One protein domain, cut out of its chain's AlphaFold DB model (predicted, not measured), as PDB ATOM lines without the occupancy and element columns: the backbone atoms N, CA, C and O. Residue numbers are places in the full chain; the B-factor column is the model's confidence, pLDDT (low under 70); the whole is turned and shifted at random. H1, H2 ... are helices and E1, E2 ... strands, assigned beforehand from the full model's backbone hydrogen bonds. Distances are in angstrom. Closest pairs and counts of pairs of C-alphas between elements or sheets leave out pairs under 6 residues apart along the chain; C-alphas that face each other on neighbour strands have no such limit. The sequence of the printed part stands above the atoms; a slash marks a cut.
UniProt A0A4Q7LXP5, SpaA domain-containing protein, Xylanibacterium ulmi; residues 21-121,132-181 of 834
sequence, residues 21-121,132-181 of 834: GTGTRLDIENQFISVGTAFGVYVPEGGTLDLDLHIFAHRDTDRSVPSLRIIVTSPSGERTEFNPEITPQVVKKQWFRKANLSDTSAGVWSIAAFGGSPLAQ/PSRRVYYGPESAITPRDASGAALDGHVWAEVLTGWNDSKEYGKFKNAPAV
ATOM      1  N   GLY A  21     140.367 127.254 189.069       58.12
ATOM      2  CA  GLY A  21     140.710 127.486 190.471       58.12
ATOM      3  C   GLY A  21     141.637 126.435 191.091       58.12
ATOM      4  O   GLY A  21     141.596 126.229 192.308       58.12
ATOM      5  N   THR A  22     142.471 125.762 190.290       66.38
ATOM      6  CA  THR A  22     143.500 124.828 190.794       66.38
ATOM      7  C   THR A  22     144.940 125.330 190.622       66.38
ATOM      8  O   THR A  22     145.855 124.714 191.176       66.38
ATOM      9  N   GLY A  23     145.136 126.486 189.974       75.50
ATOM     10  CA  GLY A  23     146.447 127.033 189.625       75.50
ATOM     11  C   GLY A  23     147.039 126.389 188.372       75.50
ATOM     12  O   GLY A  23     146.579 125.341 187.914       75.50
ATOM     13  N   THR A  24     148.096 127.001 187.840       87.62
ATOM     14  CA  THR A  24     148.715 126.586 186.581       87.62
ATOM     15  C   THR A  24     149.382 125.224 186.728       87.62
ATOM     16  O   THR A  24     150.354 125.058 187.475       87.62
ATOM     17  N   ARG A  25     148.874 124.236 185.990       88.19
ATOM     18  CA  ARG A  25     149.483 122.907 185.874       88.19
ATOM     19  C   ARG A  25     150.756 122.973 185.036       88.19
ATOM     20  O   ARG A  25     150.791 123.638 184.008       88.19
ATOM     21  N   LEU A  26     151.799 122.268 185.473       85.25
ATOM     22  CA  LEU A  26     153.083 122.203 184.760       85.25
ATOM     23  C   LEU A  26     153.193 120.954 183.876       85.25
ATOM     24  O   LEU A  26     154.267 120.362 183.748       85.25
ATOM     25  N   ASP A  27     152.072 120.543 183.291       74.94
ATOM     26  CA  ASP A  27     152.014 119.554 182.229       74.94
ATOM     27  C   ASP A  27     151.193 120.071 181.065       74.94
ATOM     28  O   ASP A  27     150.173 120.731 181.236       74.94
ATOM     29  N   ILE A  28     151.666 119.760 179.867       68.12
ATOM     30  CA  ILE A  28     151.030 120.211 178.640       68.12
ATOM     31  C   ILE A  28     150.569 118.955 177.929       68.12
ATOM     32  O   ILE A  28     151.354 118.284 177.270       68.12
ATOM     33  N   GLU A  29     149.329 118.561 178.207       68.75
ATOM     34  CA  GLU A  29     148.604 117.532 177.454       68.75
ATOM     35  C   GLU A  29     149.332 116.190 177.260       68.75
ATOM     36  O   GLU A  29     149.099 115.491 176.293       68.75
ATOM     37  N   ASN A  30     150.114 115.741 178.241       67.25
ATOM     38  CA  ASN A  30     150.959 114.535 178.203       67.25
ATOM     39  C   ASN A  30     152.464 114.753 178.031       67.25
ATOM     40  O   ASN A  30     153.203 113.806 177.774       67.25
ATOM     41  N   GLN A  31     152.927 115.973 178.291       75.06
ATOM     42  CA  GLN A  31     154.341 116.318 178.228       75.06
ATOM     43  C   GLN A  31     154.892 116.788 179.560       75.06
ATOM     44  O   GLN A  31     154.219 117.481 180.328       75.06
ATOM     45  N   PHE A  32     156.144 116.418 179.819       80.62
ATOM     46  CA  PHE A  32     156.869 116.907 180.974       80.62
ATOM     47  C   PHE A  32     157.600 118.199 180.636       80.62
ATOM     48  O   PHE A  32     158.316 118.275 179.637       80.62
ATOM     49  N   ILE A  33     157.494 119.185 181.521       84.19
ATOM     50  CA  ILE A  33     158.307 120.397 181.457       84.19
ATOM     51  C   ILE A  33     159.611 120.145 182.223       84.19
ATOM     52  O   ILE A  33     159.604 119.608 183.335       84.19
ATOM     53  N   SER A  34     160.751 120.514 181.643       81.88
ATOM     54  CA  SER A  34     162.035 120.443 182.343       81.88
ATOM     55  C   SER A  34     162.077 121.453 183.485       81.88
ATOM     56  O   SER A  34     161.636 122.591 183.340       81.88
ATOM     57  N   VAL A  35     162.702 121.069 184.602       77.50
ATOM     58  CA  VAL A  35     162.952 121.996 185.721       77.50
ATOM     59  C   VAL A  35     163.910 123.136 185.364       77.50
ATOM     60  O   VAL A  35     164.058 124.072 186.140       77.50
ATOM     61  N   GLY A  36     164.570 123.068 184.203       72.38
ATOM     62  CA  GLY A  36     165.324 124.193 183.650       72.38
ATOM     63  C   GLY A  36     164.445 125.358 183.177       72.38
ATOM     64  O   GLY A  36     164.966 126.454 182.995       72.38
ATOM     65  N   THR A  37     163.138 125.144 183.002       83.69
ATOM     66  CA  THR A  37     162.180 126.203 182.668       83.69
ATOM     67  C   THR A  37     162.006 127.137 183.862       83.69
ATOM     68  O   THR A  37     161.651 126.700 184.959       83.69
ATOM     69  N   ALA A  38     162.262 128.427 183.647       86.75
ATOM     70  CA  ALA A  38     161.988 129.470 184.624       86.75
ATOM     71  C   ALA A  38     160.585 130.043 184.398       86.75
ATOM     72  O   ALA A  38     160.183 130.267 183.257       86.75
ATOM     73  N   PHE A  39     159.876 130.315 185.492       92.81
ATOM     74  CA  PHE A  39     158.530 130.875 185.460       92.81
ATOM     75  C   PHE A  39     158.491 132.264 186.087       92.81
ATOM     76  O   PHE A  39     159.034 132.478 187.176       92.81
ATOM     77  N   GLY A  40     157.814 133.183 185.404       95.38
ATOM     78  CA  GLY A  40     157.315 134.425 185.976       95.38
ATOM     79  C   GLY A  40     155.905 134.209 186.518       95.38
ATOM     80  O   GLY A  40     155.098 133.519 185.893       95.38
ATOM     81  N   VAL A  41     155.620 134.764 187.694       97.38
ATOM     82  CA  VAL A  41     154.298 134.667 188.327       97.38
ATOM     83  C   VAL A  41     153.892 136.019 188.872       97.38
ATOM     84  O   VAL A  41     154.589 136.567 189.726       97.38
ATOM     85  N   TYR A  42     152.758 136.550 188.431       97.56
ATOM     86  CA  TYR A  42     152.201 137.746 189.054       97.56
ATOM     87  C   TYR A  42     151.344 137.366 190.263       97.56
ATOM     88  O   TYR A  42     150.456 136.521 190.162       97.56
ATOM     89  N   VAL A  43     151.601 138.003 191.406       96.88
ATOM     90  CA  VAL A  43     150.794 137.855 192.625       96.88
ATOM     91  C   VAL A  43     150.276 139.240 193.033       96.88
ATOM     92  O   VAL A  43     151.090 140.159 193.187       96.88
ATOM     93  N   PRO A  44     148.951 139.425 193.198       94.94
ATOM     94  CA  PRO A  44     148.375 140.708 193.587       94.94
ATOM     95  C   PRO A  44     148.659 141.046 195.057       94.94
ATOM     96  O   PRO A  44     149.144 140.225 195.836       94.94
ATOM     97  N   GLU A  45     148.340 142.278 195.450       93.06
ATOM     98  CA  GLU A  45     148.553 142.751 196.819       93.06
ATOM     99  C   GLU A  45     147.762 141.904 197.825       93.06
ATOM    100  O   GLU A  45     146.591 141.589 197.611       93.06
ATOM    101  N   GLY A  46     148.414 141.508 198.921       92.00
ATOM    102  CA  GLY A  46     147.828 140.616 199.927       92.00
ATOM    103  C   GLY A  46     147.674 139.158 199.475       92.00
ATOM    104  O   GLY A  46     147.225 138.333 200.271       92.00
ATOM    105  N   GLY A  47     148.049 138.837 198.234       95.50
ATOM    106  CA  GLY A  47     148.043 137.488 197.687       95.50
ATOM    107  C   GLY A  47     149.172 136.602 198.211       95.50
ATOM    108  O   GLY A  47     150.091 137.041 198.908       95.50
ATOM    109  N   THR A  48     149.103 135.320 197.857       96.75
ATOM    110  CA  THR A  48     150.121 134.320 198.213       96.75
ATOM    111  C   THR A  48     150.473 133.434 197.026       96.75
ATOM    112  O   THR A  48     149.754 133.396 196.033       96.75
ATOM    113  N   LEU A  49     151.592 132.723 197.119       96.50
ATOM    114  CA  LEU A  49     152.052 131.763 196.127       96.50
ATOM    115  C   LEU A  49     152.238 130.385 196.771       96.50
ATOM    116  O   LEU A  49     152.993 130.233 197.740       96.50
ATOM    117  N   ASP A  50     151.582 129.384 196.191       95.25
ATOM    118  CA  ASP A  50     151.784 127.977 196.516       95.25
ATOM    119  C   ASP A  50     152.522 127.261 195.379       95.25
ATOM    120  O   ASP A  50     152.244 127.451 194.197       95.25
ATOM    121  N   LEU A  51     153.448 126.389 195.760       92.94
ATOM    122  CA  LEU A  51     154.200 125.495 194.895       92.94
ATOM    123  C   LEU A  51     153.910 124.062 195.333       92.94
ATOM    124  O   LEU A  51     154.271 123.675 196.449       92.94
ATOM    125  N   ASP A  52     153.294 123.274 194.458       90.75
ATOM    126  CA  ASP A  52     153.157 121.825 194.619       90.75
ATOM    127  C   ASP A  52     153.893 121.163 193.457       90.75
ATOM    128  O   ASP A  52     153.337 120.977 192.385       90.75
ATOM    129  N   LEU A  53     155.189 120.904 193.621       86.75
ATOM    130  CA  LEU A  53     156.075 120.460 192.548       86.75
ATOM    131  C   LEU A  53     156.412 118.984 192.740       86.75
ATOM    132  O   LEU A  53     157.099 118.593 193.688       86.75
ATOM    133  N   HIS A  54     155.949 118.156 191.814       83.50
ATOM    134  CA  HIS A  54     156.267 116.740 191.763       83.50
ATOM    135  C   HIS A  54     157.482 116.558 190.852       83.50
ATOM    136  O   HIS A  54     157.361 116.622 189.641       83.50
ATOM    137  N   ILE A  55     158.669 116.337 191.409       79.62
ATOM    138  CA  ILE A  55     159.925 116.346 190.647       79.62
ATOM    139  C   ILE A  55     160.484 114.931 190.514       79.62
ATOM    140  O   ILE A  55     160.452 114.137 191.461       79.62
ATOM    141  N   PHE A  56     161.028 114.615 189.339       74.75
ATOM    142  CA  PHE A  56     161.710 113.347 189.093       74.75
ATOM    143  C   PHE A  56     162.893 113.499 188.133       74.75
ATOM    144  O   PHE A  56     162.942 114.422 187.324       74.75
ATOM    145  N   ALA A  57     163.844 112.565 188.220       72.19
ATOM    146  CA  ALA A  57     164.976 112.456 187.305       72.19
ATOM    147  C   ALA A  57     164.802 111.244 186.375       72.19
ATOM    148  O   ALA A  57     164.383 110.170 186.815       72.19
ATOM    149  N   HIS A  58     165.141 111.404 185.097       64.62
ATOM    150  CA  HIS A  58     165.082 110.332 184.105       64.62
ATOM    151  C   HIS A  58     166.195 109.284 184.300       64.62
ATOM    152  O   HIS A  58     167.305 109.594 184.746       64.62
ATOM    153  N   ARG A  59     165.887 108.025 183.955       53.16
ATOM    154  CA  ARG A  59     166.618 106.800 184.335       53.16
ATOM    155  C   ARG A  59     168.055 106.696 183.806       53.16
ATOM    156  O   ARG A  59     168.859 106.024 184.438       53.16
ATOM    157  N   ASP A  60     168.409 107.391 182.728       52.81
ATOM    158  CA  ASP A  60     169.779 107.375 182.173       52.81
ATOM    159  C   ASP A  60     170.784 108.246 182.955       52.81
ATOM    160  O   ASP A  60     171.882 108.552 182.481       52.81
ATOM    161  N   THR A  61     170.429 108.692 184.161       51.44
ATOM    162  CA  THR A  61     171.308 109.425 185.081       51.44
ATOM    163  C   THR A  61     172.193 108.469 185.896       51.44
ATOM    164  O   THR A  61     172.220 108.506 187.117       51.44
ATOM    165  N   ASP A  62     173.024 107.661 185.226       42.94
ATOM    166  CA  ASP A  62     174.101 106.864 185.863       42.94
ATOM    167  C   ASP A  62     175.222 107.735 186.489       42.94
ATOM    168  O   ASP A  62     176.273 107.254 186.916       42.94
ATOM    169  N   ARG A  63     175.024 109.056 186.544       48.88
ATOM    170  CA  ARG A  63     175.937 110.042 187.123       48.88
ATOM    171  C   ARG A  63     175.186 110.851 188.167       48.88
ATOM    172  O   ARG A  63     174.037 111.214 187.945       48.88
ATOM    173  N   SER A  64     175.866 111.134 189.279       49.31
ATOM    174  CA  SER A  64     175.414 111.987 190.383       49.31
ATOM    175  C   SER A  64     174.541 113.141 189.886       49.31
ATOM    176  O   SER A  64     175.064 114.087 189.294       49.31
ATOM    177  N   VAL A  65     173.226 113.065 190.113       51.78
ATOM    178  CA  VAL A  65     172.349 114.226 189.938       51.78
ATOM    179  C   VAL A  65     172.890 115.283 190.909       51.78
ATOM    180  O   VAL A  65     172.964 114.994 192.108       51.78
ATOM    181  N   PRO A  66     173.378 116.447 190.441       51.28
ATOM    182  CA  PRO A  66     173.803 117.503 191.353       51.28
ATOM    183  C   PRO A  66     172.626 117.892 192.252       51.28
ATOM    184  O   PRO A  66     171.471 117.690 191.881       51.28
ATOM    185  N   SER A  67     172.907 118.448 193.432       60.75
ATOM    186  CA  SER A  67     171.862 118.950 194.329       60.75
ATOM    187  C   SER A  67     170.949 119.910 193.560       60.75
ATOM    188  O   SER A  67     171.398 121.003 193.202       60.75
ATOM    189  N   LEU A  68     169.708 119.498 193.278       70.94
ATOM    190  CA  LEU A  68     168.709 120.371 192.674       70.94
ATOM    191  C   LEU A  68     168.406 121.491 193.665       70.94
ATOM    192  O   LEU A  68     168.175 121.228 194.845       70.94
ATOM    193  N   ARG A  69     168.396 122.727 193.175       75.81
ATOM    194  CA  ARG A  69     168.001 123.901 193.952       75.81
ATOM    195  C   ARG A  69     166.811 124.546 193.282       75.81
ATOM    196  O   ARG A  69     166.921 124.878 192.111       75.81
ATOM    197  N   ILE A  70     165.717 124.743 194.003       82.00
ATOM    198  CA  ILE A  70     164.588 125.560 193.550       82.00
ATOM    199  C   ILE A  70     164.746 126.926 194.195       82.00
ATOM    200  O   ILE A  70     164.903 127.030 195.409       82.00
ATOM    201  N   ILE A  71     164.730 127.965 193.381       86.06
ATOM    202  CA  ILE A  71     164.936 129.339 193.799       86.06
ATOM    203  C   ILE A  71     163.665 130.101 193.503       86.06
ATOM    204  O   ILE A  71     163.226 130.161 192.357       86.06
ATOM    205  N   VAL A  72     163.096 130.672 194.554       92.12
ATOM    206  CA  VAL A  72     161.953 131.567 194.465       92.12
ATOM    207  C   VAL A  72     162.435 132.950 194.854       92.12
ATOM    208  O   VAL A  72     162.957 133.126 195.954       92.12
ATOM    209  N   THR A  73     162.300 133.908 193.946       93.12
ATOM    210  CA  THR A  73     162.668 135.305 194.198       93.12
ATOM    211  C   THR A  73     161.404 136.145 194.186       93.12
ATOM    212  O   THR A  73     160.654 136.105 193.208       93.12
ATOM    213  N   SER A  74     161.147 136.851 195.281       93.94
ATOM    214  CA  SER A  74     159.964 137.691 195.441       93.94
ATOM    215  C   SER A  74     160.137 139.063 194.774       93.94
ATOM    216  O   SER A  74     161.267 139.445 194.468       93.94
ATOM    217  N   PRO A  75     159.058 139.845 194.581       93.50
ATOM    218  CA  PRO A  75     159.118 141.185 193.992       93.50
ATOM    219  C   PRO A  75     159.977 142.199 194.760       93.50
ATOM    220  O   PRO A  75     160.423 143.186 194.181       93.50
ATOM    221  N   SER A  76     160.210 141.994 196.061       90.25
ATOM    222  CA  SER A  76     161.162 142.794 196.849       90.25
ATOM    223  C   SER A  76     162.628 142.367 196.670       90.25
ATOM    224  O   SER A  76     163.522 142.985 197.252       90.25
ATOM    225  N   GLY A  77     162.884 141.339 195.858       86.56
ATOM    226  CA  GLY A  77     164.204 140.754 195.629       86.56
ATOM    227  C   GLY A  77     164.612 139.730 196.692       86.56
ATOM    228  O   GLY A  77     165.758 139.272 196.689       86.56
ATOM    229  N   GLU A  78     163.712 139.353 197.610       89.75
ATOM    230  CA  GLU A  78     164.005 138.321 198.601       89.75
ATOM    231  C   GLU A  78     164.119 136.960 197.912       89.75
ATOM    232  O   GLU A  78     163.170 136.436 197.327       89.75
ATOM    233  N   ARG A  79     165.311 136.367 197.991       89.31
ATOM    234  CA  ARG A  79     165.608 135.069 197.396       89.31
ATOM    235  C   ARG A  79     165.511 133.965 198.441       89.31
ATOM    236  O   ARG A  79     166.335 133.888 199.351       89.31
ATOM    237  N   THR A  80     164.577 133.044 198.238       86.44
ATOM    238  CA  THR A  80     164.454 131.808 199.014       86.44
ATOM    239  C   THR A  80     164.948 130.621 198.197       86.44
ATOM    240  O   THR A  80     164.501 130.389 197.075       86.44
ATOM    241  N   GLU A  81     165.873 129.845 198.760       85.50
ATOM    242  CA  GLU A  81     166.426 128.646 198.129       85.50
ATOM    243  C   GLU A  81     165.940 127.381 198.846       85.50
ATOM    244  O   GLU A  81     166.024 127.269 200.071       85.50
ATOM    245  N   PHE A  82     165.467 126.411 198.071       81.75
ATOM    246  CA  PHE A  82     165.013 125.110 198.541       81.75
ATOM    247  C   PHE A  82     165.846 123.997 197.911       81.75
ATOM    248  O   PHE A  82     166.099 124.006 196.709       81.75
ATOM    249  N   ASN A  83     166.216 123.003 198.716       77.94
ATOM    250  CA  ASN A  83     167.050 121.878 198.299       77.94
ATOM    251  C   ASN A  83     166.260 120.566 198.429       77.94
ATOM    252  O   ASN A  83     166.374 119.900 199.460       77.94
ATOM    253  N   PRO A  84     165.412 120.202 197.450       69.44
ATOM    254  CA  PRO A  84     164.741 118.904 197.459       69.44
ATOM    255  C   PRO A  84     165.770 117.763 197.360       69.44
ATOM    256  O   PRO A  84     166.636 117.755 196.482       69.44
ATOM    257  N   GLU A  85     165.697 116.790 198.270       64.81
ATOM    258  CA  GLU A  85     166.646 115.671 198.333       64.81
ATOM    259  C   GLU A  85     166.395 114.607 197.250       64.81
ATOM    260  O   GLU A  85     165.827 113.565 197.555       64.81
ATOM    261  N   ILE A  86     166.866 114.776 196.011       63.22
ATOM    262  CA  ILE A  86     166.652 113.771 194.946       63.22
ATOM    263  C   ILE A  86     167.452 112.485 195.208       63.22
ATOM    264  O   ILE A  86     168.682 112.485 195.183       63.22
ATOM    265  N   THR A  87     166.769 111.352 195.422       55.81
ATOM    266  CA  THR A  87     167.432 110.050 195.622       55.81
ATOM    267  C   THR A  87     167.715 109.363 194.268       55.81
ATOM    268  O   THR A  87     166.758 108.965 193.604       55.81
ATOM    269  N   PRO A  88     168.982 109.128 193.859       49.81
ATOM    270  CA  PRO A  88     169.332 108.771 192.469       49.81
ATOM    271  C   PRO A  88     168.999 107.350 191.971       49.81
ATOM    272  O   PRO A  88     169.544 106.941 190.955       49.81
ATOM    273  N   GLN A  89     168.214 106.533 192.678       46.34
ATOM    274  CA  GLN A  89     168.244 105.071 192.442       46.34
ATOM    275  C   GLN A  89     166.909 104.385 192.156       46.34
ATOM    276  O   GLN A  89     166.877 103.184 191.918       46.34
ATOM    277  N   VAL A  90     165.802 105.110 192.108       43.81
ATOM    278  CA  VAL A  90     164.511 104.594 191.635       43.81
ATOM    279  C   VAL A  90     163.761 105.814 191.104       43.81
ATOM    280  O   VAL A  90     164.016 106.910 191.593       43.81
ATOM    281  N   VAL A  91     162.830 105.658 190.160       50.38
ATOM    282  CA  VAL A  91     161.802 106.669 189.828       50.38
ATOM    283  C   VAL A  91     160.921 106.907 191.072       50.38
ATOM    284  O   VAL A  91     159.760 106.518 191.146       50.38
ATOM    285  N   LYS A  92     161.515 107.433 192.144       52.31
ATOM    286  CA  LYS A  92     160.858 107.810 193.382       52.31
ATOM    287  C   LYS A  92     160.444 109.250 193.184       52.31
ATOM    288  O   LYS A  92     161.250 110.160 193.312       52.31
ATOM    289  N   LYS A  93     159.172 109.385 192.831       59.59
ATOM    290  CA  LYS A  93     158.352 110.588 192.923       59.59
ATOM    291  C   LYS A  93     158.731 111.387 194.172       59.59
ATOM    292  O   LYS A  93     158.599 110.859 195.278       59.59
ATOM    293  N   GLN A  94     159.216 112.616 194.010       69.44
ATOM    294  CA  GLN A  94     159.468 113.505 195.141       69.44
ATOM    295  C   GLN A  94     158.551 114.705 195.088       69.44
ATOM    296  O   GLN A  94     158.464 115.394 194.078       69.44
ATOM    297  N   TRP A  95     157.876 114.935 196.205       75.81
ATOM    298  CA  TRP A  95     156.995 116.070 196.382       75.81
ATOM    299  C   TRP A  95     157.753 117.182 197.083       75.81
ATOM    300  O   TRP A  95     158.203 117.018 198.218       75.81
ATOM    301  N   PHE A  96     157.857 118.317 196.411       82.12
ATOM    302  CA  PHE A  96     158.231 119.573 197.024       82.12
ATOM    303  C   PHE A  96     156.974 120.425 197.166       82.12
ATOM    304  O   PHE A  96     156.363 120.807 196.173       82.12
ATOM    305  N   ARG A  97     156.592 120.717 198.410       87.69
ATOM    306  CA  ARG A  97     155.441 121.564 198.716       87.69
ATOM    307  C   ARG A  97     155.873 122.762 199.521       87.69
ATOM    308  O   ARG A  97     156.447 122.615 200.602       87.69
ATOM    309  N   LYS A  98     155.540 123.943 199.025       90.69
ATOM    310  CA  LYS A  98     155.699 125.192 199.752       90.69
ATOM    311  C   LYS A  98     154.452 126.027 199.538       90.69
ATOM    312  O   LYS A  98     154.133 126.348 198.410       90.69
ATOM    313  N   ALA A  99     153.758 126.353 200.619       90.44
ATOM    314  CA  ALA A  99     152.523 127.122 200.574       90.44
ATOM    315  C   ALA A  99     152.677 128.449 201.317       90.44
ATOM    316  O   ALA A  99     153.546 128.568 202.191       90.44
ATOM    317  N   ASN A 100     151.789 129.391 201.009       91.31
ATOM    318  CA  ASN A 100     151.697 130.711 201.627       91.31
ATOM    319  C   ASN A 100     153.011 131.503 201.550       91.31
ATOM    320  O   ASN A 100     153.409 132.147 202.523       91.31
ATOM    321  N   LEU A 101     153.720 131.429 200.419       94.38
ATOM    322  CA  LEU A 101     154.781 132.394 200.141       94.38
ATOM    323  C   LEU A 101     154.124 133.753 199.912       94.38
ATOM    324  O   LEU A 101     153.158 133.844 199.159       94.38
ATOM    325  N   SER A 102     154.611 134.791 200.576       92.94
ATOM    326  CA  SER A 102     154.036 136.128 200.487       92.94
ATOM    327  C   SER A 102     155.125 137.185 200.431       92.94
ATOM    328  O   SER A 102     156.245 136.975 200.892       92.94
ATOM    329  N   ASP A 103     154.773 138.326 199.853       91.44
ATOM    330  CA  ASP A 103     155.556 139.553 199.882       91.44
ATOM    331  C   ASP A 103     154.600 140.688 200.262       91.44
ATOM    332  O   ASP A 103     153.386 140.614 200.074       91.44
ATOM    333  N   THR A 104     155.157 141.740 200.838       83.88
ATOM    334  CA  THR A 104     154.446 142.965 201.205       83.88
ATOM    335  C   THR A 104     153.964 143.770 199.998       83.88
ATOM    336  O   THR A 104     153.086 144.611 200.153       83.88
ATOM    337  N   SER A 105     154.535 143.544 198.810       84.38
ATOM    338  CA  SER A 105     154.166 144.233 197.567       84.38
ATOM    339  C   SER A 105     153.572 143.265 196.544       84.38
ATOM    340  O   SER A 105     154.109 142.177 196.342       84.38
ATOM    341  N   ALA A 106     152.526 143.700 195.833       93.56
ATOM    342  CA  ALA A 106     152.119 143.062 194.581       93.56
ATOM    343  C   ALA A 106     153.273 143.096 193.570       93.56
ATOM    344  O   ALA A 106     154.006 144.090 193.510       93.56
ATOM    345  N   GLY A 107     153.418 142.062 192.745       96.12
ATOM    346  CA  GLY A 107     154.461 142.055 191.725       96.12
ATOM    347  C   GLY A 107     154.765 140.694 191.120       96.12
ATOM    348  O   GLY A 107     154.076 139.705 191.373       96.12
ATOM    349  N   VAL A 108     155.820 140.671 190.307       97.06
ATOM    350  CA  VAL A 108     156.289 139.474 189.607       97.06
ATOM    351  C   VAL A 108     157.333 138.739 190.436       97.06
ATOM    352  O   VAL A 108     158.398 139.276 190.743       97.06
ATOM    353  N   TRP A 109     157.029 137.484 190.744       96.56
ATOM    354  CA  TRP A 109     157.932 136.499 191.319       96.56
ATOM    355  C   TRP A 109     158.651 135.729 190.211       96.56
ATOM    356  O   TRP A 109     158.092 135.519 189.135       96.56
ATOM    357  N   SER A 110     159.857 135.243 190.502       93.94
ATOM    358  CA  SER A 110     160.553 134.264 189.659       93.94
ATOM    359  C   SER A 110     160.689 132.929 190.377       93.94
ATOM    360  O   SER A 110     161.071 132.889 191.549       93.94
ATOM    361  N   ILE A 111     160.418 131.842 189.657       91.31
ATOM    362  CA  ILE A 111     160.666 130.468 190.091       91.31
ATOM    363  C   ILE A 111     161.629 129.835 189.087       91.31
ATOM    364  O   ILE A 111     161.292 129.676 187.917       91.31
ATOM    365  N   ALA A 112     162.821 129.456 189.538       83.81
ATOM    366  CA  ALA A 112     163.835 128.820 188.697       83.81
ATOM    367  C   ALA A 112     164.494 127.654 189.433       83.81
ATOM    368  O   ALA A 112     164.738 127.749 190.638       83.81
ATOM    369  N   ALA A 113     164.833 126.568 188.732       73.44
ATOM    370  CA  ALA A 113     165.603 125.478 189.323       73.44
ATOM    371  C   ALA A 113     167.008 125.355 188.710       73.44
ATOM    372  O   ALA A 113     167.179 125.363 187.495       73.44
ATOM    373  N   PHE A 114     168.036 125.205 189.554       65.00
ATOM    374  CA  PHE A 114     169.425 125.024 189.125       65.00
ATOM    375  C   PHE A 114     169.948 123.632 189.440       65.00
ATOM    376  O   PHE A 114     169.855 123.146 190.569       65.00
ATOM    377  N   GLY A 115     170.628 123.060 188.447       44.34
ATOM    378  CA  GLY A 115     171.611 121.993 188.601       44.34
ATOM    379  C   GLY A 115     173.024 122.514 188.312       44.34
ATOM    380  O   GLY A 115     173.689 121.979 187.435       44.34
ATOM    381  N   GLY A 116     173.465 123.573 189.008       29.73
ATOM    382  CA  GLY A 116     174.807 124.175 188.883       29.73
ATOM    383  C   GLY A 116     174.872 125.506 188.105       29.73
ATOM    384  O   GLY A 116     174.499 125.553 186.946       29.73
ATOM    385  N   SER A 117     175.408 126.540 188.783       25.06
ATOM    386  CA  SER A 117     175.662 127.963 188.430       25.06
ATOM    387  C   SER A 117     174.487 128.868 187.976       25.06
ATOM    388  O   SER A 117     173.646 128.433 187.201       25.06
ATOM    389  N   PRO A 118     174.413 130.133 188.465       27.78
ATOM    390  CA  PRO A 118     173.254 131.019 188.313       27.78
ATOM    391  C   PRO A 118     173.241 131.771 186.974       27.78
ATOM    392  O   PRO A 118     174.301 132.213 186.555       27.78
ATOM    393  N   LEU A 119     172.040 131.932 186.393       31.23
ATOM    394  CA  LEU A 119     171.444 133.000 185.542       31.23
ATOM    395  C   LEU A 119     172.296 133.976 184.692       31.23
ATOM    396  O   LEU A 119     171.744 134.891 184.090       31.23
ATOM    397  N   ALA A 120     173.602 133.801 184.571       26.27
ATOM    398  CA  ALA A 120     174.452 134.563 183.679       26.27
ATOM    399  C   ALA A 120     174.633 133.747 182.407       26.27
ATOM    400  O   ALA A 120     175.467 132.849 182.354       26.27
ATOM    401  N   GLN A 121     173.845 134.122 181.400       31.34
ATOM    402  CA  GLN A 121     173.871 133.582 180.051       31.34
ATOM    403  C   GLN A 121     173.374 132.121 179.993       31.34
ATOM    404  O   GLN A 121     173.888 131.216 180.643       31.34
ATOM    405  N   PRO A 132     173.123 119.151 183.598       39.44
ATOM    406  CA  PRO A 132     172.487 118.087 184.382       39.44
ATOM    407  C   PRO A 132     170.970 118.255 184.602       39.44
ATOM    408  O   PRO A 132     170.289 117.270 184.890       39.44
ATOM    409  N   SER A 133     170.432 119.473 184.459       46.50
ATOM    410  CA  SER A 133     169.003 119.793 184.610       46.50
ATOM    411  C   SER A 133     168.125 119.320 183.447       46.50
ATOM    412  O   SER A 133     166.940 119.086 183.666       46.50
ATOM    413  N   ARG A 134     168.688 119.068 182.252       51.78
ATOM    414  CA  ARG A 134     167.943 118.555 181.078       51.78
ATOM    415  C   ARG A 134     167.319 117.170 181.289       51.78
ATOM    416  O   ARG A 134     166.619 116.678 180.422       51.78
ATOM    417  N   ARG A 135     167.587 116.512 182.420       65.56
ATOM    418  CA  ARG A 135     167.073 115.173 182.753       65.56
ATOM    419  C   ARG A 135     166.187 115.161 183.994       65.56
ATOM    420  O   ARG A 135     165.895 114.083 184.508       65.56
ATOM    421  N   VAL A 136     165.814 116.336 184.498       74.44
ATOM    422  CA  VAL A 136     164.936 116.499 185.656       74.44
ATOM    423  C   VAL A 136     163.697 117.266 185.213       74.44
ATOM    424  O   VAL A 136     163.800 118.271 184.507       74.44
ATOM    425  N   TYR A 137     162.532 116.784 185.626       79.44
ATOM    426  CA  TYR A 137     161.257 117.254 185.101       79.44
ATOM    427  C   TYR A 137     160.218 117.471 186.194       79.44
ATOM    428  O   TYR A 137     160.246 116.807 187.238       79.44
ATOM    429  N   TYR A 138     159.285 118.374 185.909       83.19
ATOM    430  CA  TYR A 138     158.015 118.479 186.608       83.19
ATOM    431  C   TYR A 138     157.095 117.355 186.128       83.19
ATOM    432  O   TYR A 138     156.865 117.168 184.937       83.19
ATOM    433  N   GLY A 139     156.598 116.563 187.069       77.69
ATOM    434  CA  GLY A 139     155.591 115.540 186.851       77.69
ATOM    435  C   GLY A 139     154.201 116.154 186.683       77.69
ATOM    436  O   GLY A 139     154.001 117.312 187.053       77.69
ATOM    437  N   PRO A 140     153.211 115.370 186.220       75.81
ATOM    438  CA  PRO A 140     151.931 115.888 185.731       75.81
ATOM    439  C   PRO A 140     151.043 116.498 186.809       75.81
ATOM    440  O   PRO A 140     150.082 117.205 186.556       75.81
ATOM    441  N   GLU A 141     151.355 116.180 188.057       79.62
ATOM    442  CA  GLU A 141     150.630 116.686 189.209       79.62
ATOM    443  C   GLU A 141     151.236 117.994 189.732       79.62
ATOM    444  O   GLU A 141     150.728 118.534 190.712       79.62
ATOM    445  N   SER A 142     152.303 118.498 189.099       87.31
ATOM    446  CA  SER A 142     152.952 119.739 189.509       87.31
ATOM    447  C   SER A 142     152.075 120.946 189.189       87.31
ATOM    448  O   SER A 142     151.470 121.008 188.119       87.31
ATOM    449  N   ALA A 143     152.031 121.911 190.100       91.69
ATOM    450  CA  ALA A 143     151.302 123.154 189.931       91.69
ATOM    451  C   ALA A 143     152.018 124.338 190.594       91.69
ATOM    452  O   ALA A 143     152.672 124.198 191.636       91.69
ATOM    453  N   ILE A 144     151.848 125.506 189.981       95.12
ATOM    454  CA  ILE A 144     152.190 126.816 190.536       95.12
ATOM    455  C   ILE A 144     150.871 127.560 190.716       95.12
ATOM    456  O   ILE A 144     150.156 127.806 189.750       95.12
ATOM    457  N   THR A 145     150.532 127.902 191.955       96.06
ATOM    458  CA  THR A 145     149.219 128.458 192.287       96.06
ATOM    459  C   THR A 145     149.388 129.816 192.962       96.06
ATOM    460  O   THR A 145     149.519 129.878 194.190       96.06
ATOM    461  N   PRO A 146     149.398 130.919 192.196       96.56
ATOM    462  CA  PRO A 146     149.184 132.232 192.780       96.56
ATOM    463  C   PRO A 146     147.755 132.317 193.324       96.56
ATOM    464  O   PRO A 146     146.832 131.667 192.825       96.56
ATOM    465  N   ARG A 147     147.579 133.092 194.390       95.25
ATOM    466  CA  ARG A 147     146.300 133.303 195.061       95.25
ATOM    467  C   ARG A 147     146.073 134.773 195.339       95.25
ATOM    468  O   ARG A 147     147.020 135.493 195.655       95.25
ATOM    469  N   ASP A 148     144.817 135.188 195.292       94.38
ATOM    470  CA  ASP A 148     144.411 136.523 195.721       94.38
ATOM    471  C   ASP A 148     144.386 136.661 197.256       94.38
ATOM    472  O   ASP A 148     144.642 135.712 198.005       94.38
ATOM    473  N   ALA A 149     144.043 137.858 197.739       93.75
ATOM    474  CA  ALA A 149     143.929 138.146 199.168       93.75
ATOM    475  C   ALA A 149     142.818 137.351 199.888       93.75
ATOM    476  O   ALA A 149     142.815 137.277 201.118       93.75
ATOM    477  N   SER A 150     141.870 136.754 199.154       94.12
ATOM    478  CA  SER A 150     140.842 135.865 199.711       94.12
ATOM    479  C   SER A 150     141.316 134.410 199.833       94.12
ATOM    480  O   SER A 150     140.672 133.607 200.512       94.12
ATOM    481  N   GLY A 151     142.453 134.073 199.214       91.44
ATOM    482  CA  GLY A 151     142.991 132.718 199.107       91.44
ATOM    483  C   GLY A 151     142.483 131.942 197.886       91.44
ATOM    484  O   GLY A 151     142.801 130.754 197.742       91.44
ATOM    485  N   ALA A 152     141.712 132.578 196.998       92.94
ATOM    486  CA  ALA A 152     141.266 131.965 195.754       92.94
ATOM    487  C   ALA A 152     142.451 131.807 194.793       92.94
ATOM    488  O   ALA A 152     143.288 132.699 194.695       92.94
ATOM    489  N   ALA A 153     142.540 130.658 194.119       93.69
ATOM    490  CA  ALA A 153     143.574 130.414 193.116       93.69
ATOM    491  C   ALA A 153     143.344 131.284 191.873       93.69
ATOM    492  O   ALA A 153     142.203 131.469 191.450       93.69
ATOM    493  N   LEU A 154     144.440 131.778 191.309       93.75
ATOM    494  CA  LEU A 154     144.473 132.663 190.156       93.75
ATOM    495  C   LEU A 154     145.049 131.912 188.952       93.75
ATOM    496  O   LEU A 154     146.255 131.686 188.863       93.75
ATOM    497  N   ASP A 155     144.178 131.513 188.035       91.69
ATOM    498  CA  ASP A 155     144.581 130.902 186.767       91.69
ATOM    499  C   ASP A 155     145.071 132.008 185.802       91.69
ATOM    500  O   ASP A 155     144.726 133.182 185.953       91.69
ATOM    501  N   GLY A 156     145.922 131.678 184.833       93.44
ATOM    502  CA  GLY A 156     146.393 132.607 183.795       93.44
ATOM    503  C   GLY A 156     147.438 133.617 184.261       93.44
ATOM    504  O   GLY A 156     147.651 134.618 183.583       93.44
ATOM    505  N   HIS A 157     148.076 133.372 185.407       96.06
ATOM    506  CA  HIS A 157     149.029 134.282 186.057       96.06
ATOM    507  C   HIS A 157     150.494 133.836 185.976       96.06
ATOM    508  O   HIS A 157     151.380 134.520 186.498       96.06
ATOM    509  N   VAL A 158     150.748 132.688 185.348       96.44
ATOM    510  CA  VAL A 158     152.065 132.056 185.248       96.44
ATOM    511  C   VAL A 158     152.470 131.972 183.782       96.44
ATOM    512  O   VAL A 158     151.707 131.489 182.946       96.44
ATOM    513  N   TRP A 159     153.689 132.401 183.477       96.31
ATOM    514  CA  TRP A 159     154.263 132.310 182.136       96.31
ATOM    515  C   TRP A 159     155.724 131.871 182.186       96.31
ATOM    516  O   TRP A 159     156.395 131.973 183.214       96.31
ATOM    517  N   ALA A 160     156.224 131.422 181.044       92.38
ATOM    518  CA  ALA A 160     157.640 131.238 180.767       92.38
ATOM    519  C   ALA A 160     158.056 132.133 179.588       92.38
ATOM    520  O   ALA A 160     157.216 132.633 178.847       92.38
ATOM    521  N   GLU A 161     159.354 132.339 179.408       88.06
ATOM    522  CA  GLU A 161     159.916 132.992 178.209       88.06
ATOM    523  C   GLU A 161     160.594 131.975 177.280       88.06
ATOM    524  O   GLU A 161     160.683 132.169 176.073       88.06
ATOM    525  N   VAL A 162     161.043 130.854 177.850       85.81
ATOM    526  CA  VAL A 162     161.557 129.691 177.130       85.81
ATOM    527  C   VAL A 162     160.946 128.461 177.773       85.81
ATOM    528  O   VAL A 162     161.097 128.250 178.978       85.81
ATOM    529  N   LEU A 163     160.282 127.639 176.971       86.25
ATOM    530  CA  LEU A 163     159.708 126.382 177.414       86.25
ATOM    531  C   LEU A 163     160.618 125.240 176.970       86.25
ATOM    532  O   LEU A 163     160.900 125.091 175.785       86.25
ATOM    533  N   THR A 164     161.061 124.415 177.913       82.25
ATOM    534  CA  THR A 164     161.846 123.214 177.601       82.25
ATOM    535  C   THR A 164     161.156 121.979 178.142       82.25
ATOM    536  O   THR A 164     160.591 122.008 179.240       82.25
ATOM    537  N   GLY A 165     161.182 120.887 177.386       78.50
ATOM    538  CA  GLY A 165     160.356 119.732 177.698       78.50
ATOM    539  C   GLY A 165     160.921 118.407 177.229       78.50
ATOM    540  O   GLY A 165     161.945 118.312 176.555       78.50
ATOM    541  N   TRP A 166     160.242 117.355 177.657       76.88
ATOM    542  CA  TRP A 166     160.492 116.000 177.208       76.88
ATOM    543  C   TRP A 166     159.179 115.235 177.180       76.88
ATOM    544  O   TRP A 166     158.468 115.148 178.186       76.88
ATOM    545  N   ASN A 167     158.877 114.672 176.021       71.62
ATOM    546  CA  ASN A 167     157.759 113.785 175.814       71.62
ATOM    547  C   ASN A 167     158.302 112.364 175.602       71.62
ATOM    548  O   ASN A 167     159.035 112.071 174.666       71.62
ATOM    549  N   ASP A 168     157.980 111.471 176.535       68.38
ATOM    550  CA  ASP A 168     158.116 110.030 176.342       68.38
ATOM    551  C   ASP A 168     156.794 109.418 176.759       68.38
ATOM    552  O   ASP A 168     156.511 109.242 177.948       68.38
ATOM    553  N   SER A 169     155.989 109.081 175.757       64.19
ATOM    554  CA  SER A 169     154.664 108.490 175.924       64.19
ATOM    555  C   SER A 169     154.651 107.282 176.868       64.19
ATOM    556  O   SER A 169     153.660 107.036 177.564       64.19
ATOM    557  N   LYS A 170     155.749 106.520 176.937       64.19
ATOM    558  CA  LYS A 170     155.869 105.339 177.791       64.19
ATOM    559  C   LYS A 170     156.131 105.715 179.238       64.19
ATOM    560  O   LYS A 170     155.521 105.117 180.125       64.19
ATOM    561  N   GLU A 171     157.049 106.640 179.503       66.62
ATOM    562  CA  GLU A 171     157.260 107.121 180.871       66.62
ATOM    563  C   GLU A 171     156.051 107.931 181.347       66.62
ATOM    564  O   GLU A 171     155.560 107.695 182.450       66.62
ATOM    565  N   TYR A 172     155.468 108.772 180.496       67.19
ATOM    566  CA  TYR A 172     154.270 109.537 180.826       67.19
ATOM    567  C   TYR A 172     153.058 108.639 181.130       67.19
ATOM    568  O   TYR A 172     152.404 108.800 182.167       67.19
ATOM    569  N   GLY A 173     152.815 107.611 180.309       62.09
ATOM    570  CA  GLY A 173     151.788 106.598 180.572       62.09
ATOM    571  C   GLY A 173     151.980 105.895 181.923       62.09
ATOM    572  O   GLY A 173     151.021 105.717 182.678       62.09
ATOM    573  N   LYS A 174     153.225 105.589 182.322       67.25
ATOM    574  CA  LYS A 174     153.506 105.059 183.671       67.25
ATOM    575  C   LYS A 174     153.169 106.058 184.779       67.25
ATOM    576  O   LYS A 174     152.703 105.632 185.833       67.25
ATOM    577  N   PHE A 175     153.392 107.360 184.578       66.00
ATOM    578  CA  PHE A 175     153.052 108.379 185.578       66.00
ATOM    579  C   PHE A 175     151.545 108.467 185.825       66.00
ATOM    580  O   PHE A 175     151.141 108.498 186.991       66.00
ATOM    581  N   LYS A 176     150.735 108.447 184.757       65.75
ATOM    582  CA  LYS A 176     149.263 108.503 184.832       65.75
ATOM    583  C   LYS A 176     148.584 107.143 185.051       65.75
ATOM    584  O   LYS A 176     147.362 107.097 185.160       65.75
ATOM    585  N   ASN A 177     149.337 106.040 185.139       67.81
ATOM    586  CA  ASN A 177     148.794 104.674 185.080       67.81
ATOM    587  C   ASN A 177     147.875 104.464 183.856       67.81
ATOM    588  O   ASN A 177     146.823 103.830 183.954       67.81
ATOM    589  N   ALA A 178     148.271 105.013 182.710       64.25
ATOM    590  CA  ALA A 178     147.542 104.989 181.448       64.25
ATOM    591  C   ALA A 178     148.379 104.307 180.342       64.25
ATOM    592  O   ALA A 178     149.601 104.180 180.481       64.25
ATOM    593  N   PRO A 179     147.756 103.837 179.243       62.56
ATOM    594  CA  PRO A 179     148.491 103.375 178.067       62.56
ATOM    595  C   PRO A 179     149.408 104.477 177.518       62.56
ATOM    596  O   PRO A 179     149.111 105.660 177.657       62.56
ATOM    597  N   ALA A 180     150.505 104.087 176.866       62.09
ATOM    598  CA  ALA A 180     151.322 105.036 176.114       62.09
ATOM    599  C   ALA A 180     150.512 105.587 174.929       62.09
ATOM    600  O   ALA A 180     149.927 104.804 174.177       62.09
ATOM    601  N   VAL A 181     150.480 106.912 174.774       63.38
ATOM    602  CA  VAL A 181     149.772 107.614 173.690       63.38
ATOM    603  C   VAL A 181     150.799 108.328 172.811       63.38
ATOM    604  O   VAL A 181     151.672 109.010 173.337       63.38
TER     605      VAL A 181
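What this domain is: This is residues 21 to 121 and 132 to 181 of the 834 residues of the protein "SpaA domain-containing protein" of Xylanibacterium ulmi (UniProt A0A4Q7LXP5). Two strongly twisted antiparallel sheets, E5-E4-E7-E2-E10 and a branched one of E1, E3, E6, E8, E9 and E11, stand partly face to face as a sandwich, wound as a jelly roll. The short helix H2 lies at one end, where it only grazes the branched sheet, and the shorter H1 sits beside that sheet's strands. The printed part has 151 residues with seven strands, H1, four more strands and H2 in chain order. The class is mostly strand, though under half of the residues are in named elements. The whole is compact, with a radius of gyration of the C-alphas of 15.5 A and spans of 44 by 34 by 25 A.

Where its parts are: Find C-alpha 31 at (154.341, 116.318, 178.228), where E1 begins; it ends at residue 34. Next come E2, residues 39 to 43, and E3, residues 48 to 57, 28.6 A from first to last C-alpha. Go on to E4, residues 69 to 73, E5, residues 79 to 82, E6, residues 94 to 101 and 20.1 A long, and E7, residues 107 to 114 and 22.8 A long. After the cut, H1 begins at C-alpha 132, (172.487, 118.087, 184.382), and ends at 135. E8 holds residues 136 to 138, E9 143 to 147, E10 158 to 160, E11 162 to 166, and H2 169 to 176, ending at C-alpha (149.263, 108.503, 184.832).

How they stand to each other: Look first at E3: E6 lies on one side of it, with N 51 and O 98 2.7 A apart, and E8 and E9 lie on the other side, with N 56 to O 137 at 3.1 A and N 50 to O 145 at 2.9 A. Beyond E8, E1 pairs by N 138 and O 33, 2.9 A, and E11 pairs with E1 by N 34 and O 164, 2.8 A. In the other sheet, N 72 and O 80 of the hairpin E4 and E5 are within hydrogen-bond range at 2.9 A; so are N 71 and O 112 of the neighbours E4 and E7 at 2.8 A, N 41 and O 109 of the neighbours E7 and E2 at 3.0 A, and N 40 and O 159 of the neighbours E2 and E10 at 2.9 A. The jelly roll, four nested antiparallel pairs, is E1 with E8, E2 with E7, E3 with E6 and E4 with E5. The sheets' facing parts are 8.4 A centre to centre, their best planes 39 degrees apart. E10 runs on into E11 at 86 degrees. H1 is on the branched sheet at a height of 7.4 A, over none of its strands; H2 only grazes it with residues 169 to 172. In H2 every O i to N i+4 pair is within hydrogen-bond range; H1 is too short for such a pair, and its one O i to N i+3 pair is not within range.

The domain as a whole: The C-alphas farthest apart, those of Asp 62 and Ser 150, are 46.2 A apart. Residues 122 to 131 are not printed, and C-alphas 121 and 132 stand 16.1 A apart across the cut. The long links are E3 to E4 and E5 to E6. Mean pLDDT of the printed part is 76.4; look for values under 70 at residues 58 to 67, 84 to 94, 114 to 121, 132 to 135 and 168 to 181, among others.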